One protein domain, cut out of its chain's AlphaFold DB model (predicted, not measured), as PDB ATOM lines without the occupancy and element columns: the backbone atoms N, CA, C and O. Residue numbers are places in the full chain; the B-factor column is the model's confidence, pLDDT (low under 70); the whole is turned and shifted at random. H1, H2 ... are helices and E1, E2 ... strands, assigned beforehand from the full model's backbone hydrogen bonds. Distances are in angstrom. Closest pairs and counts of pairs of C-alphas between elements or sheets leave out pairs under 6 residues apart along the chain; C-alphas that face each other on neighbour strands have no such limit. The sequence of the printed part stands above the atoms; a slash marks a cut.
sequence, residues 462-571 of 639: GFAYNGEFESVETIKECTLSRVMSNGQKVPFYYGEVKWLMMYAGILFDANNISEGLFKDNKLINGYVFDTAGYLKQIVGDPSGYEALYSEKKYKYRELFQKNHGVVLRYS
ATOM      1  N   GLY A 462     -47.771  15.181   8.571       92.56
ATOM      2  CA  GLY A 462     -48.665  15.466   7.435       92.56
ATOM      3  C   GLY A 462     -48.503  14.532   6.224       92.56
ATOM      4  O   GLY A 462     -49.139  14.745   5.189       92.56
ATOM      5  N   PHE A 463     -47.702  13.475   6.348       95.44
ATOM      6  CA  PHE A 463     -47.533  12.412   5.359       95.44
ATOM      7  C   PHE A 463     -48.163  11.102   5.836       95.44
ATOM      8  O   PHE A 463     -48.248  10.843   7.034       95.44
ATOM      9  N   ALA A 464     -48.596  10.265   4.894       97.06
ATOM     10  CA  ALA A 464     -49.054   8.901   5.135       97.06
ATOM     11  C   ALA A 464     -48.170   7.916   4.356       97.06
ATOM     12  O   ALA A 464     -48.062   8.009   3.132       97.06
ATOM     13  N   TYR A 465     -47.557   6.985   5.080       96.19
ATOM     14  CA  TYR A 465     -46.675   5.926   4.606       96.19
ATOM     15  C   TYR A 465     -47.430   4.596   4.724       96.19
ATOM     16  O   TYR A 465     -47.552   4.056   5.823       96.19
ATOM     17  N   ASN A 466     -47.968   4.083   3.618       96.38
ATOM     18  CA  ASN A 466     -48.738   2.832   3.583       96.38
ATOM     19  C   ASN A 466     -47.940   1.763   2.823       96.38
ATOM     20  O   ASN A 466     -47.571   2.012   1.677       96.38
ATOM     21  N   GLY A 467     -47.631   0.622   3.444       95.12
ATOM     22  CA  GLY A 467     -46.801  -0.430   2.842       95.12
ATOM     23  C   GLY A 467     -46.470  -1.584   3.795       95.12
ATOM     24  O   GLY A 467     -47.072  -1.728   4.859       95.12
ATOM     25  N   GLU A 468     -45.497  -2.409   3.411       94.75
ATOM     26  CA  GLU A 468     -44.975  -3.517   4.219       94.75
ATOM     27  C   GLU A 468     -43.784  -3.035   5.059       94.75
ATOM     28  O   GLU A 468     -42.732  -2.679   4.530       94.75
ATOM     29  N   PHE A 469     -43.926  -3.020   6.379       92.94
ATOM     30  CA  PHE A 469     -42.845  -2.673   7.296       92.94
ATOM     31  C   PHE A 469     -41.917  -3.886   7.462       92.94
ATOM     32  O   PHE A 469     -42.360  -4.958   7.857       92.94
ATOM     33  N   GLU A 470     -40.626  -3.726   7.174       90.12
ATOM     34  CA  GLU A 470     -39.581  -4.680   7.595       90.12
ATOM     35  C   GLU A 470     -39.012  -4.288   8.964       90.12
ATOM     36  O   GLU A 470     -38.550  -5.123   9.733       90.12
ATOM     37  N   SER A 471     -39.063  -2.994   9.270       85.62
ATOM     38  CA  SER A 471     -38.830  -2.438  10.594       85.62
ATOM     39  C   SER A 471     -39.430  -1.033  10.652       85.62
ATOM     40  O   SER A 471     -39.932  -0.505   9.658       85.62
ATOM     41  N   VAL A 472     -39.303  -0.362  11.797       75.50
ATOM     42  CA  VAL A 472     -39.628   1.069  11.917       75.50
ATOM     43  C   VAL A 472     -38.722   1.951  11.033       75.50
ATOM     44  O   VAL A 472     -39.067   3.090  10.729       75.50
ATOM     45  N   GLU A 473     -37.572   1.431  10.596       87.75
ATOM     46  CA  GLU A 473     -36.627   2.141   9.731       87.75
ATOM     47  C   GLU A 473     -36.874   1.906   8.237       87.75
ATOM     48  O   GLU A 473     -36.469   2.754   7.448       87.75
ATOM     49  N   THR A 474     -37.479   0.783   7.827       92.50
ATOM     50  CA  THR A 474     -37.602   0.378   6.410       92.50
ATOM     51  C   THR A 474     -39.023  -0.063   6.062       92.50
ATOM     52  O   THR A 474     -39.528  -1.047   6.607       92.50
ATOM     53  N   ILE A 475     -39.633   0.631   5.095       95.06
ATOM     54  CA  ILE A 475     -40.973   0.340   4.565       95.06
ATOM     55  C   ILE A 475     -40.850  -0.013   3.077       95.06
ATOM     56  O   ILE A 475     -40.397   0.803   2.269       95.06
ATOM     57  N   LYS A 476     -41.253  -1.230   2.719       93.75
ATOM     58  CA  LYS A 476     -41.304  -1.786   1.362       93.75
ATOM     59  C   LYS A 476     -42.682  -1.566   0.736       93.75
ATOM     60  O   LYS A 476     -43.670  -1.346   1.431       93.75
ATOM     61  N   GLU A 477     -42.724  -1.610  -0.597       92.69
ATOM     62  CA  GLU A 477     -43.919  -1.358  -1.430       92.69
ATOM     63  C   GLU A 477     -44.732  -0.122  -0.987       92.69
ATOM     64  O   GLU A 477     -45.954  -0.075  -1.106       92.69
ATOM     65  N   CYS A 478     -44.036   0.900  -0.477       96.00
ATOM     66  CA  CYS A 478     -44.646   2.029   0.199       96.00
ATOM     67  C   CYS A 478     -45.288   2.997  -0.799       96.00
ATOM     68  O   CYS A 478     -44.618   3.581  -1.654       96.00
ATOM     69  N   THR A 479     -46.591   3.209  -0.640       96.88
ATOM     70  CA  THR A 479     -47.316   4.355  -1.185       96.88
ATOM     71  C   THR A 479     -47.191   5.513  -0.200       96.88
ATOM     72  O   THR A 479     -47.856   5.533   0.839       96.88
ATOM     73  N   LEU A 480     -46.348   6.488  -0.534       97.50
ATOM     74  CA  LEU A 480     -46.170   7.709   0.242       97.50
ATOM     75  C   LEU A 480     -47.093   8.808  -0.301       97.50
ATOM     76  O   LEU A 480     -47.050   9.180  -1.479       97.50
ATOM     77  N   SER A 481     -47.952   9.308   0.584       97.62
ATOM     78  CA  SER A 481     -49.001  10.283   0.287       97.62
ATOM     79  C   SER A 481     -48.900  11.520   1.167       97.62
ATOM     80  O   SER A 481     -48.499  11.442   2.325       97.62
ATOM     81  N   ARG A 482     -49.329  12.670   0.644       96.56
ATOM     82  CA  ARG A 482     -49.561  13.882   1.438       96.56
ATOM     83  C   ARG A 482     -50.983  13.854   1.987       96.56
ATOM     84  O   ARG A 482     -51.916  13.566   1.235       96.56
ATOM     85  N   VAL A 483     -51.150  14.147   3.273       95.25
ATOM     86  CA  VAL A 483     -52.461  14.267   3.919       95.25
ATOM     87  C   VAL A 483     -52.953  15.702   3.751       95.25
ATOM     88  O   VAL A 483     -52.321  16.654   4.205       95.25
ATOM     89  N   MET A 484     -54.075  15.864   3.059       94.31
ATOM     90  CA  MET A 484     -54.719  17.155   2.826       94.31
ATOM     91  C   MET A 484     -55.638  17.526   4.003       94.31
ATOM     92  O   MET A 484     -56.060  16.667   4.775       94.31
ATOM     93  N   SER A 485     -56.003  18.806   4.133       90.38
ATOM     94  CA  SER A 485     -56.825  19.316   5.250       90.38
ATOM     95  C   SER A 485     -58.248  18.739   5.329       90.38
ATOM     96  O   SER A 485     -58.881  18.811   6.376       90.38
ATOM     97  N   ASN A 486     -58.744  18.136   4.245       90.75
ATOM     98  CA  ASN A 486     -59.995  17.371   4.185       90.75
ATOM     99  C   ASN A 486     -59.816  15.874   4.540       90.75
ATOM    100  O   ASN A 486     -60.739  15.089   4.335       90.75
ATOM    101  N   GLY A 487     -58.632  15.457   5.002       88.50
ATOM    102  CA  GLY A 487     -58.276  14.061   5.280       88.50
ATOM    103  C   GLY A 487     -57.911  13.227   4.044       88.50
ATOM    104  O   GLY A 487     -57.550  12.058   4.181       88.50
ATOM    105  N   GLN A 488     -57.977  13.795   2.835       94.31
ATOM    106  CA  GLN A 488     -57.648  13.078   1.604       94.31
ATOM    107  C   GLN A 488     -56.141  12.808   1.517       94.31
ATOM    108  O   GLN A 488     -55.324  13.723   1.625       94.31
ATOM    109  N   LYS A 489     -55.774  11.553   1.262       96.12
ATOM    110  CA  LYS A 489     -54.394  11.136   0.989       96.12
ATOM    111  C   LYS A 489     -54.137  11.233  -0.514       96.12
ATOM    112  O   LYS A 489     -54.818  10.577  -1.298       96.12
ATOM    113  N   VAL A 490     -53.178  12.067  -0.909       95.06
ATOM    114  CA  VAL A 490     -52.761  12.243  -2.309       95.06
ATOM    115  C   VAL A 490     -51.380  11.603  -2.488       95.06
ATOM    116  O   VAL A 490     -50.415  12.138  -1.934       95.06
ATOM    117  N   PRO A 491     -51.257  10.466  -3.201       96.00
ATOM    118  CA  PRO A 491     -49.972   9.808  -3.410       96.00
ATOM    119  C   PRO A 491     -49.061  10.662  -4.296       96.00
ATOM    120  O   PRO A 491     -49.531  11.311  -5.230       96.00
ATOM    121  N   PHE A 492     -47.763  10.653  -3.995       96.31
ATOM    122  CA  PHE A 492     -46.725  11.297  -4.814       96.31
ATOM    123  C   PHE A 492     -45.447  10.455  -4.951       96.31
ATOM    124  O   PHE A 492     -44.543  10.837  -5.692       96.31
ATOM    125  N   TYR A 493     -45.344   9.319  -4.251       97.94
ATOM    126  CA  TYR A 493     -44.233   8.384  -4.408       97.94
ATOM    127  C   TYR A 493     -44.672   6.929  -4.198       97.94
ATOM    128  O   TYR A 493     -45.453   6.634  -3.292       97.94
ATOM    129  N   TYR A 494     -44.128   6.029  -5.021       97.62
ATOM    130  CA  TYR A 494     -44.211   4.575  -4.859       97.62
ATOM    131  C   TYR A 494     -42.800   3.994  -4.762       97.62
ATOM    132  O   TYR A 494     -42.033   4.107  -5.721       97.62
ATOM    133  N   GLY A 495     -42.444   3.350  -3.650       96.38
ATOM    134  CA  GLY A 495     -41.123   2.736  -3.529       96.38
ATOM    135  C   GLY A 495     -40.753   2.194  -2.155       96.38
ATOM    136  O   GLY A 495     -41.584   2.068  -1.264       96.38
ATOM    137  N   GLU A 496     -39.471   1.906  -1.972       96.56
ATOM    138  CA  GLU A 496     -38.870   1.640  -0.669       96.56
ATOM    139  C   GLU A 496     -38.551   2.974   0.028       96.56
ATOM    140  O   GLU A 496     -38.012   3.905  -0.585       96.56
ATOM    141  N   VAL A 497     -38.900   3.072   1.309       95.81
ATOM    142  CA  VAL A 497     -38.661   4.226   2.188       95.81
ATOM    143  C   VAL A 497     -37.731   3.788   3.313       95.81
ATOM    144  O   VAL A 497     -37.952   2.739   3.919       95.81
ATOM    145  N   LYS A 498     -36.715   4.601   3.616       94.44
ATOM    146  CA  LYS A 498     -35.783   4.382   4.731       94.44
ATOM    147  C   LYS A 498     -35.673   5.620   5.607       94.44
ATOM    148  O   LYS A 498     -35.504   6.720   5.093       94.44
ATOM    149  N   TRP A 499     -35.783   5.443   6.924       91.50
ATOM    150  CA  TRP A 499     -35.790   6.533   7.912       91.50
ATOM    151  C   TRP A 499     -36.793   7.653   7.564       91.50
ATOM    152  O   TRP A 499     -36.497   8.838   7.679       91.50
ATOM    153  N   LEU A 500     -37.982   7.251   7.095       92.25
ATOM    154  CA  LEU A 500     -39.061   8.118   6.590       92.25
ATOM    155  C   LEU A 500     -38.697   8.997   5.369       92.25
ATOM    156  O   LEU A 500     -39.485   9.860   4.972       92.25
ATOM    157  N   MET A 501     -37.555   8.735   4.722       94.75
ATOM    158  CA  MET A 501     -37.106   9.356   3.471       94.75
ATOM    159  C   MET A 501     -37.217   8.386   2.285       94.75
ATOM    160  O   MET A 501     -37.102   7.169   2.436       94.75
ATOM    161  N   MET A 502     -37.409   8.921   1.080       96.94
ATOM    162  CA  MET A 502     -37.391   8.133  -0.158       96.94
ATOM    163  C   MET A 502     -36.005   7.498  -0.359       96.94
ATOM    164  O   MET A 502     -34.994   8.186  -0.202       96.94
ATOM    165  N   TYR A 503     -35.960   6.209  -0.723       97.31
ATOM    166  CA  TYR A 503     -34.713   5.463  -0.955       97.31
ATOM    167  C   TYR A 503     -34.615   4.873  -2.369       97.31
ATOM    168  O   TYR A 503     -33.620   5.113  -3.051       97.31
ATOM    169  N   ALA A 504     -35.624   4.131  -2.832       97.38
ATOM    170  CA  ALA A 504     -35.644   3.537  -4.173       97.38
ATOM    171  C   ALA A 504     -37.082   3.452  -4.703       97.38
ATOM    172  O   ALA A 504     -37.895   2.737  -4.118       97.38
ATOM    173  N   GLY A 505     -37.420   4.154  -5.786       97.38
ATOM    174  CA  GLY A 505     -38.809   4.203  -6.256       97.38
ATOM    175  C   GLY A 505     -39.097   5.210  -7.363       97.38
ATOM    176  O   GLY A 505     -38.190   5.673  -8.051       97.38
ATOM    177  N   ILE A 506     -40.378   5.555  -7.505       97.69
ATOM    178  CA  ILE A 506     -40.916   6.528  -8.462       97.69
ATOM    179  C   ILE A 506     -41.566   7.675  -7.681       97.69
ATOM    180  O   ILE A 506     -42.622   7.492  -7.081       97.69
ATOM    181  N   LEU A 507     -40.947   8.856  -7.718       97.31
ATOM    182  CA  LEU A 507     -41.492  10.150  -7.289       97.31
ATOM    183  C   LEU A 507     -42.227  10.798  -8.470       97.31
ATOM    184  O   LEU A 507     -41.732  10.761  -9.594       97.31
ATOM    185  N   PHE A 508     -43.373  11.435  -8.245       96.00
ATOM    186  CA  PHE A 508     -44.118  12.122  -9.302       96.00
ATOM    187  C   PHE A 508     -44.798  13.400  -8.803       96.00
ATOM    188  O   PHE A 508     -45.351  13.452  -7.704       96.00
ATOM    189  N   ASP A 509     -44.762  14.438  -9.638       92.69
ATOM    190  CA  ASP A 509     -45.444  15.714  -9.419       92.69
ATOM    191  C   ASP A 509     -46.148  16.200 -10.704       92.69
ATOM    192  O   ASP A 509     -46.233  15.484 -11.701       92.69
ATOM    193  N   ALA A 510     -46.695  17.419 -10.686       90.31
ATOM    194  CA  ALA A 510     -47.429  17.995 -11.818       90.31
ATOM    195  C   ALA A 510     -46.564  18.316 -13.063       90.31
ATOM    196  O   ALA A 510     -47.109  18.702 -14.096       90.31
ATOM    197  N   ASN A 511     -45.237  18.186 -12.978       91.25
ATOM    198  CA  ASN A 511     -44.263  18.606 -13.989       91.25
ATOM    199  C   ASN A 511     -43.348  17.460 -14.458       91.25
ATOM    200  O   ASN A 511     -42.898  17.469 -15.608       91.25
ATOM    201  N   ASN A 512     -43.020  16.510 -13.572       94.56
ATOM    202  CA  ASN A 512     -42.083  15.417 -13.851       94.56
ATOM    203  C   ASN A 512     -42.480  14.111 -13.150       94.56
ATOM    204  O   ASN A 512     -43.066  14.113 -12.067       94.56
ATOM    205  N   ILE A 513     -42.017  12.998 -13.717       97.44
ATOM    206  CA  ILE A 513     -41.909  11.705 -13.031       97.44
ATOM    207  C   ILE A 513     -40.411  11.419 -12.872       97.44
ATOM    208  O   ILE A 513     -39.657  11.568 -13.827       97.44
ATOM    209  N   SER A 514     -39.955  11.052 -11.680       97.44
ATOM    210  CA  SER A 514     -38.548  10.781 -11.360       97.44
ATOM    211  C   SER A 514     -38.420   9.387 -10.762       97.44
ATOM    212  O   SER A 514     -38.980   9.121  -9.704       97.44
ATOM    213  N   GLU A 515     -37.679   8.500 -11.415       97.62
ATOM    214  CA  GLU A 515     -37.471   7.124 -10.960       97.62
ATOM    215  C   GLU A 515     -35.999   6.876 -10.637       97.62
ATOM    216  O   GLU A 515     -35.137   7.214 -11.443       97.62
ATOM    217  N   GLY A 516     -35.700   6.237  -9.505       97.12
ATOM    218  CA  GLY A 516     -34.349   5.768  -9.211       97.12
ATOM    219  C   GLY A 516     -34.041   5.627  -7.725       97.12
ATOM    220  O   GLY A 516     -34.931   5.414  -6.900       97.12
ATOM    221  N   LEU A 517     -32.756   5.766  -7.392       97.88
ATOM    222  CA  LEU A 517     -32.268   5.892  -6.021       97.88
ATOM    223  C   LEU A 517     -32.341   7.345  -5.550       97.88
ATOM    224  O   LEU A 517     -31.931   8.276  -6.254       97.88
ATOM    225  N   PHE A 518     -32.795   7.512  -4.315       97.69
ATOM    226  CA  PHE A 518     -32.978   8.788  -3.645       97.69
ATOM    227  C   PHE A 518     -32.075   8.894  -2.416       97.69
ATOM    228  O   PHE A 518     -31.761   7.909  -1.747       97.69
ATOM    229  N   LYS A 519     -31.669  10.124  -2.107       95.38
ATOM    230  CA  LYS A 519     -31.008  10.486  -0.854       95.38
ATOM    231  C   LYS A 519     -31.444  11.888  -0.456       95.38
ATOM    232  O   LYS A 519     -31.561  12.756  -1.318       95.38
ATOM    233  N   ASP A 520     -31.695  12.117   0.831       92.50
ATOM    234  CA  ASP A 520     -32.119  13.422   1.356       92.50
ATOM    235  C   ASP A 520     -33.367  13.955   0.591       92.50
ATOM    236  O   ASP A 520     -33.479  15.140   0.270       92.50
ATOM    237  N   ASN A 521     -34.276  13.027   0.234       92.19
ATOM    238  CA  ASN A 521     -35.465  13.202  -0.617       92.19
ATOM    239  C   ASN A 521     -35.219  13.754  -2.043       92.19
ATOM    240  O   ASN A 521     -36.131  14.297  -2.666       92.19
ATOM    241  N   LYS A 522     -34.012  13.579  -2.600       94.81
ATOM    242  CA  LYS A 522     -33.635  13.976  -3.971       94.81
ATOM    243  C   LYS A 522     -33.141  12.777  -4.779       94.81
ATOM    244  O   LYS A 522     -32.439  11.926  -4.239       94.81
ATOM    245  N   LEU A 523     -33.478  12.727  -6.069       97.25
ATOM    246  CA  LEU A 523     -32.959  11.720  -6.999       97.25
ATOM    247  C   LEU A 523     -31.438  11.891  -7.153       97.25
ATOM    248  O   LEU A 523     -30.976  12.996  -7.443       97.25
ATOM    249  N   ILE A 524     -30.675  10.809  -6.976       97.69
ATOM    250  CA  ILE A 524     -29.207  10.807  -7.137       97.69
ATOM    251  C   ILE A 524     -28.719   9.940  -8.304       97.69
ATOM    252  O   ILE A 524     -27.718  10.285  -8.920       97.69
ATOM    253  N   ASN A 525     -29.428   8.851  -8.614       97.38
ATOM    254  CA  ASN A 525     -29.086   7.873  -9.651       97.38
ATOM    255  C   ASN A 525     -30.392   7.332 -10.258       97.38
ATOM    256  O   ASN A 525     -31.143   6.667  -9.544       97.38
ATOM    257  N   GLY A 526     -30.692   7.617 -11.527       96.94
ATOM    258  CA  GLY A 526     -31.972   7.262 -12.144       96.94
ATOM    259  C   GLY A 526     -32.370   8.094 -13.368       96.94
ATOM    260  O   GLY A 526     -31.528   8.621 -14.096       96.94
ATOM    261  N   TYR A 527     -33.677   8.220 -13.580       97.62
ATOM    262  CA  TYR A 527     -34.330   8.792 -14.757       97.62
ATOM    263  C   TYR A 527     -35.320   9.895 -14.368       97.62
ATOM    264  O   TYR A 527     -35.985   9.813 -13.336       97.62
ATOM    265  N   VAL A 528     -35.482  10.891 -15.238       97.12
ATOM    266  CA  VAL A 528     -36.535  11.913 -15.151       97.12
ATOM    267  C   VAL A 528     -37.307  11.941 -16.466       97.12
ATOM    268  O   VAL A 528     -36.719  12.124 -17.534       97.12
ATOM    269  N   PHE A 529     -38.625  11.793 -16.385       97.12
ATOM    270  CA  PHE A 529     -39.576  11.797 -17.494       97.12
ATOM    271  C   PHE A 529     -40.499  13.021 -17.426       97.12
ATOM    272  O   PHE A 529     -40.647  13.652 -16.374       97.12
ATOM    273  N   ASP A 530     -41.149  13.353 -18.540       95.19
ATOM    274  CA  ASP A 530     -42.336  14.215 -18.517       95.19
ATOM    275  C   ASP A 530     -43.559  13.471 -17.951       95.19
ATOM    276  O   ASP A 530     -43.533  12.261 -17.719       95.19
ATOM    277  N   THR A 531     -44.656  14.195 -17.731       93.44
ATOM    278  CA  THR A 531     -45.921  13.630 -17.234       93.44
ATOM    279  C   THR A 531     -46.622  12.694 -18.229       93.44
ATOM    280  O   THR A 531     -47.591  12.038 -17.854       93.44
ATOM    281  N   ALA A 532     -46.130  12.581 -19.469       93.31
ATOM    282  CA  ALA A 532     -46.586  11.622 -20.475       93.31
ATOM    283  C   ALA A 532     -45.670  10.379 -20.587       93.31
ATOM    284  O   ALA A 532     -45.948   9.483 -21.390       93.31
ATOM    285  N   GLY A 533     -44.614  10.291 -19.767       93.50
ATOM    286  CA  GLY A 533     -43.718   9.138 -19.655       93.50
ATOM    287  C   GLY A 533     -42.511   9.140 -20.600       93.50
ATOM    288  O   GLY A 533     -41.819   8.123 -20.684       93.50
ATOM    289  N   TYR A 534     -42.220  10.238 -21.308       94.75
ATOM    290  CA  TYR A 534     -41.038  10.343 -22.178       94.75
ATOM    291  C   TYR A 534     -39.801  10.779 -21.386       94.75
ATOM    292  O   TYR A 534     -39.854  11.744 -20.625       94.75
ATOM    293  N   LEU A 535     -38.670  10.090 -21.576       96.25
ATOM    294  CA  LEU A 535     -37.408  10.394 -20.893       96.25
ATOM    295  C   LEU A 535     -36.879  11.788 -21.274       96.25
ATOM    296  O   LEU A 535     -36.575  12.049 -22.438       96.25
ATOM    297  N   LYS A 536     -36.717  12.656 -20.270       95.06
ATOM    298  CA  LYS A 536     -36.120  13.998 -20.378       95.06
ATOM    299  C   LYS A 536     -34.628  13.984 -20.054       95.06
ATOM    300  O   LYS A 536     -33.855  14.678 -20.705       95.06
ATOM    301  N   GLN A 537     -34.234  13.240 -19.018       95.19
ATOM    302  CA  GLN A 537     -32.882  13.275 -18.456       95.19
ATOM    303  C   GLN A 537     -32.540  11.968 -17.726       95.19
ATOM    304  O   GLN A 537     -33.396  11.370 -17.080       95.19
ATOM    305  N   ILE A 538     -31.266  11.569 -17.777       96.44
ATOM    306  CA  ILE A 538     -30.664  10.592 -16.856       96.44
ATOM    307  C   ILE A 538     -29.863  11.376 -15.807       96.44
ATOM    308  O   ILE A 538     -29.185  12.353 -16.140       96.44
ATOM    309  N   VAL A 539     -29.969  10.980 -14.541       96.00
ATOM    310  CA  VAL A 539     -29.278  11.591 -13.396       96.00
ATOM    311  C   VAL A 539     -28.353  10.541 -12.790       96.00
ATOM    312  O   VAL A 539     -28.811   9.449 -12.474       96.00
ATOM    313  N   GLY A 540     -27.066  10.857 -12.626       95.56
ATOM    314  CA  GLY A 540     -26.080   9.909 -12.095       95.56
ATOM    315  C   GLY A 540     -25.919   8.655 -12.968       95.56
ATOM    316  O   GLY A 540     -26.001   8.738 -14.193       95.56
ATOM    317  N   ASP A 541     -25.694   7.504 -12.332       95.00
ATOM    318  CA  ASP A 541     -25.680   6.186 -12.976       95.00
ATOM    319  C   ASP A 541     -26.876   5.334 -12.499       95.00
ATOM    320  O   ASP A 541     -26.904   4.917 -11.336       95.00
ATOM    321  N   PRO A 542     -27.865   5.032 -13.364       95.12
ATOM    322  CA  PRO A 542     -29.010   4.201 -13.003       95.12
ATOM    323  C   PRO A 542     -28.674   2.706 -12.835       95.12
ATOM    324  O   PRO A 542     -29.537   1.963 -12.368       95.12
ATOM    325  N   SER A 543     -27.465   2.234 -13.175       94.62
ATOM    326  CA  SER A 543     -27.127   0.796 -13.159       94.62
ATOM    327  C   SER A 543     -27.382   0.126 -11.800       94.62
ATOM    328  O   SER A 543     -27.957  -0.964 -11.737       94.62
ATOM    329  N   GLY A 544     -27.044   0.811 -10.702       93.75
ATOM    330  CA  GLY A 544     -27.296   0.347  -9.336       93.75
ATOM    331  C   GLY A 544     -28.781   0.318  -8.953       93.75
ATOM    332  O   GLY A 544     -29.175  -0.508  -8.133       93.75
ATOM    333  N   TYR A 545     -29.615   1.168  -9.566       95.56
ATOM    334  CA  TYR A 545     -31.068   1.115  -9.388       95.56
ATOM    335  C   TYR A 545     -31.671  -0.085 -10.125       95.56
ATOM    336  O   TYR A 545     -32.408  -0.850  -9.515       95.56
ATOM    337  N   GLU A 546     -31.324  -0.296 -11.398       95.69
ATOM    338  CA  GLU A 546     -31.836  -1.429 -12.190       95.69
ATOM    339  C   GLU A 546     -31.430  -2.784 -11.593       95.69
ATOM    340  O   GLU A 546     -32.235  -3.721 -11.556       95.69
ATOM    341  N   ALA A 547     -30.203  -2.883 -11.070       95.25
ATOM    342  CA  ALA A 547     -29.738  -4.057 -10.337       95.25
ATOM    343  C   ALA A 547     -30.580  -4.308  -9.072       95.25
ATOM    344  O   ALA A 547     -31.091  -5.414  -8.894       95.25
ATOM    345  N   LEU A 548     -30.791  -3.281  -8.237       94.19
ATOM    346  CA  LEU A 548     -31.607  -3.381  -7.021       94.19
ATOM    347  C   LEU A 548     -33.072  -3.724  -7.343       94.19
ATOM    348  O   LEU A 548     -33.642  -4.615  -6.714       94.19
ATOM    349  N   TYR A 549     -33.662  -3.069  -8.346       93.31
ATOM    350  CA  TYR A 549     -35.029  -3.317  -8.814       93.31
ATOM    351  C   TYR A 549     -35.220  -4.782  -9.221       93.31
ATOM    352  O   TYR A 549     -36.204  -5.421  -8.841       93.31
ATOM    353  N   SER A 550     -34.244  -5.324  -9.954       93.06
ATOM    354  CA  SER A 550     -34.238  -6.706 -10.436       93.06
ATOM    355  C   SER A 550     -34.008  -7.723  -9.310       93.06
ATOM    356  O   SER A 550     -34.678  -8.754  -9.273       93.06
ATOM    357  N   GLU A 551     -33.098  -7.434  -8.372       95.19
ATOM    358  CA  GLU A 551     -32.807  -8.283  -7.207       95.19
ATOM    359  C   GLU A 551     -34.017  -8.380  -6.267       95.19
ATOM    360  O   GLU A 551     -34.452  -9.479  -5.911       95.19
ATOM    361  N   LYS A 552     -34.585  -7.226  -5.891       92.12
ATOM    362  CA  LYS A 552     -35.718  -7.127  -4.960       92.12
ATOM    363  C   LYS A 552     -37.069  -7.440  -5.603       92.12
ATOM    364  O   LYS A 552     -38.042  -7.615  -4.877       92.12
ATOM    365  N   LYS A 553     -37.129  -7.537  -6.938       92.50
ATOM    366  CA  LYS A 553     -38.352  -7.778  -7.728       92.50
ATOM    367  C   LYS A 553     -39.449  -6.750  -7.427       92.50
ATOM    368  O   LYS A 553     -40.614  -7.104  -7.242       92.50
ATOM    369  N   TYR A 554     -39.060  -5.479  -7.346       90.81
ATOM    370  CA  TYR A 554     -39.985  -4.385  -7.056       90.81
ATOM    371  C   TYR A 554     -41.109  -4.307  -8.105       90.81
ATOM    372  O   TYR A 554     -40.899  -4.563  -9.292       90.81
ATOM    373  N   LYS A 555     -42.305  -3.887  -7.675       90.94
ATOM    374  CA  LYS A 555     -43.490  -3.716  -8.543       90.94
ATOM    375  C   LYS A 555     -43.829  -2.249  -8.833       90.94
ATOM    376  O   LYS A 555     -44.909  -1.947  -9.333       90.94
ATOM    377  N   TYR A 556     -42.936  -1.314  -8.500       91.31
ATOM    378  CA  TYR A 556     -43.239   0.125  -8.489       91.31
ATOM    379  C   TYR A 556     -43.623   0.647  -9.876       91.31
ATOM    380  O   TYR A 556     -44.569   1.423  -9.996       91.31
ATOM    381  N   ARG A 557     -42.961   0.142 -10.927       92.25
ATOM    382  CA  ARG A 557     -43.295   0.435 -12.328       92.25
ATOM    383  C   ARG A 557     -44.713  -0.017 -12.657       92.25
ATOM    384  O   ARG A 557     -45.508   0.784 -13.128       92.25
ATOM    385  N   GLU A 558     -45.053  -1.267 -12.358       91.06
ATOM    386  CA  GLU A 558     -46.381  -1.836 -12.624       91.06
ATOM    387  C   GLU A 558     -47.484  -1.078 -11.870       91.06
ATOM    388  O   GLU A 558     -48.504  -0.721 -12.460       91.06
ATOM    389  N   LEU A 559     -47.254  -0.772 -10.589       90.19
ATOM    390  CA  LEU A 559     -48.181  -0.026  -9.737       90.19
ATOM    391  C   LEU A 559     -48.411   1.401 -10.255       90.19
ATOM    392  O   LEU A 559     -49.559   1.822 -10.398       90.19
ATOM    393  N   PHE A 560     -47.340   2.128 -10.588       94.44
ATOM    394  CA  PHE A 560     -47.439   3.480 -11.136       94.44
ATOM    395  C   PHE A 560     -48.163   3.490 -12.492       94.44
ATOM    396  O   PHE A 560     -49.125   4.238 -12.675       94.44
ATOM    397  N   GLN A 561     -47.756   2.625 -13.428       93.50
ATOM    398  CA  GLN A 561     -48.359   2.565 -14.765       93.50
ATOM    399  C   GLN A 561     -49.850   2.189 -14.694       93.50
ATOM    400  O   GLN A 561     -50.670   2.793 -15.386       93.50
ATOM    401  N   LYS A 562     -50.225   1.262 -13.800       92.81
ATOM    402  CA  LYS A 562     -51.622   0.887 -13.527       92.81
ATOM    403  C   LYS A 562     -52.444   2.036 -12.936       92.81
ATOM    404  O   LYS A 562     -53.585   2.229 -13.348       92.81
ATOM    405  N   ASN A 563     -51.893   2.775 -11.973       92.75
ATOM    406  CA  ASN A 563     -52.632   3.809 -11.243       92.75
ATOM    407  C   ASN A 563     -52.763   5.127 -12.026       92.75
ATOM    408  O   ASN A 563     -53.732   5.855 -11.821       92.75
ATOM    409  N   HIS A 564     -51.814   5.431 -12.920       92.38
ATOM    410  CA  HIS A 564     -51.767   6.700 -13.661       92.38
ATOM    411  C   HIS A 564     -52.040   6.571 -15.169       92.38
ATOM    412  O   HIS A 564     -52.245   7.587 -15.830       92.38
ATOM    413  N   GLY A 565     -52.031   5.361 -15.742       92.69
ATOM    414  CA  GLY A 565     -52.231   5.138 -17.183       92.69
ATOM    415  C   GLY A 565     -51.072   5.607 -18.078       92.69
ATOM    416  O   GLY A 565     -51.188   5.588 -19.302       92.69
ATOM    417  N   VAL A 566     -49.954   6.029 -17.481       92.31
ATOM    418  CA  VAL A 566     -48.735   6.491 -18.162       92.31
ATOM    419  C   VAL A 566     -47.769   5.319 -18.322       92.31
ATOM    420  O   VAL A 566     -47.600   4.550 -17.385       92.31
ATOM    421  N   VAL A 567     -47.086   5.198 -19.465       93.50
ATOM    422  CA  VAL A 567     -46.037   4.182 -19.696       93.50
ATOM    423  C   VAL A 567     -44.676   4.866 -19.785       93.50
ATOM    424  O   VAL A 567     -44.469   5.697 -20.668       93.50
ATOM    425  N   LEU A 568     -43.747   4.501 -18.896       92.75
ATOM    426  CA  LEU A 568     -42.397   5.078 -18.839       92.75
ATOM    427  C   LEU A 568     -41.512   4.540 -19.976       92.75
ATOM    428  O   LEU A 568     -41.442   3.329 -20.196       92.75
ATOM    429  N   ARG A 569     -40.837   5.437 -20.706       93.00
ATOM    430  CA  ARG A 569     -40.064   5.123 -21.921       93.00
ATOM    431  C   ARG A 569     -38.593   5.489 -21.755       93.00
ATOM    432  O   ARG A 569     -38.206   6.634 -21.953       93.00
ATOM    433  N   TYR A 570     -37.770   4.491 -21.447       88.75
ATOM    434  CA  TYR A 570     -36.336   4.623 -21.138       88.75
ATOM    435  C   TYR A 570     -35.429   4.919 -22.351       88.75
ATOM    436  O   TYR A 570     -34.217   5.044 -22.196       88.75
ATOM    437  N   SER A 571     -35.987   5.032 -23.560       79.81
ATOM    438  CA  SER A 571     -35.257   5.341 -24.795       79.81
ATOM    439  C   SER A 571     -35.627   6.725 -25.333       79.81
ATOM    440  O   SER A 571     -36.807   7.035 -25.495       79.81
TER     441      SER A 571
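This is residues 462 to 571 of the 639 residues of an uncharacterized protein of Blastocystis hominis (UniProt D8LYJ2). Picture one twisted wall of seven strands, E1 to E7, set side by side in chain order, with two short helices, H1 and H2, over one face and no named helix over the other. H1 crosses over E4 and E5, while H2 runs along E3, and an unnamed tail, residues 565 to 571, follows H2. The printed part has 110 residues, with seven named strands followed by two named helices; the sheet's order is E1 - E2 - E3 - E4 - E5 - E6 - E7, all antiparallel, and the class is mixed, helices and strands. The whole is compact, with a radius of gyration of the C-alphas of 13.3 A and spans of 38 by 29 by 24 A.

Start with the sheet, a meander, each strand the antiparallel neighbour of the one before: E1, residues 463 to 469; E2, 474 to 483; E3, 489 to 498; E4, 501 to 508; E5, 513 to 519; E6, 522 to 529; and E7, 535 to 539. Each strand forms a hairpin with the next, and E1 and E7 are the edge strands. Look for these backbone pairs within hydrogen-bond range: N 464 and O 481, 2.8 A, between E1 and E2; N 478 and O 495, 2.8 A, between E2 and E3; N 496 and O 504, 2.8 A, between E3 and E4; N 507 and O 514, 2.8 A, between E4 and E5; N 517 and O 525, 2.8 A, between E5 and E6; and N 528 and O 537, 2.8 A, between E6 and E7. E2 bends by 97 degrees at residue 477, E3 by 86 at 495, E4 by 108 at 504 and E6 by 109 at 525. From edge to edge the strands' lines turn by 75 degrees. H1, residues 543 to 552, is on the sheet at a height of 9.5 A, over E4 and E5; on the local plane it runs across the strands, at 82 degrees to E4. Its closest C-alphas to E5 are Tyr 545 and Gly 516, 5.7 A apart. H2, residues 556 to 564, is on the same face at a height of 9.3 A, over E3; on the local plane it runs along the strands, at 4 degrees to E3. Its closest C-alphas to E3 are Tyr 556 and Tyr 494, 5.8 A apart. H1 and H2 are apart. In both helices every O i to N i+4 pair is within hydrogen-bond range.

Find C-alpha 463 at (-47.533, 12.412, 5.359), where E1 begins; it runs 15.9 A. E2 and E3 are the longest strands, 20.5 and 20.1 A; E5 runs 16.4 A. H1 begins at C-alpha 543, (-27.127, 0.796, -13.159), and runs 14.3 A. H2 ends at C-alpha 564, (-51.767, 6.700, -13.661).

The two C-alphas farthest apart are those of Asn 486 and Ser 543, 40.7 A. The printed part has no cut, and each link between named elements is tight. Mean pLDDT of the printed part is 94.2, and no printed residue is under 70.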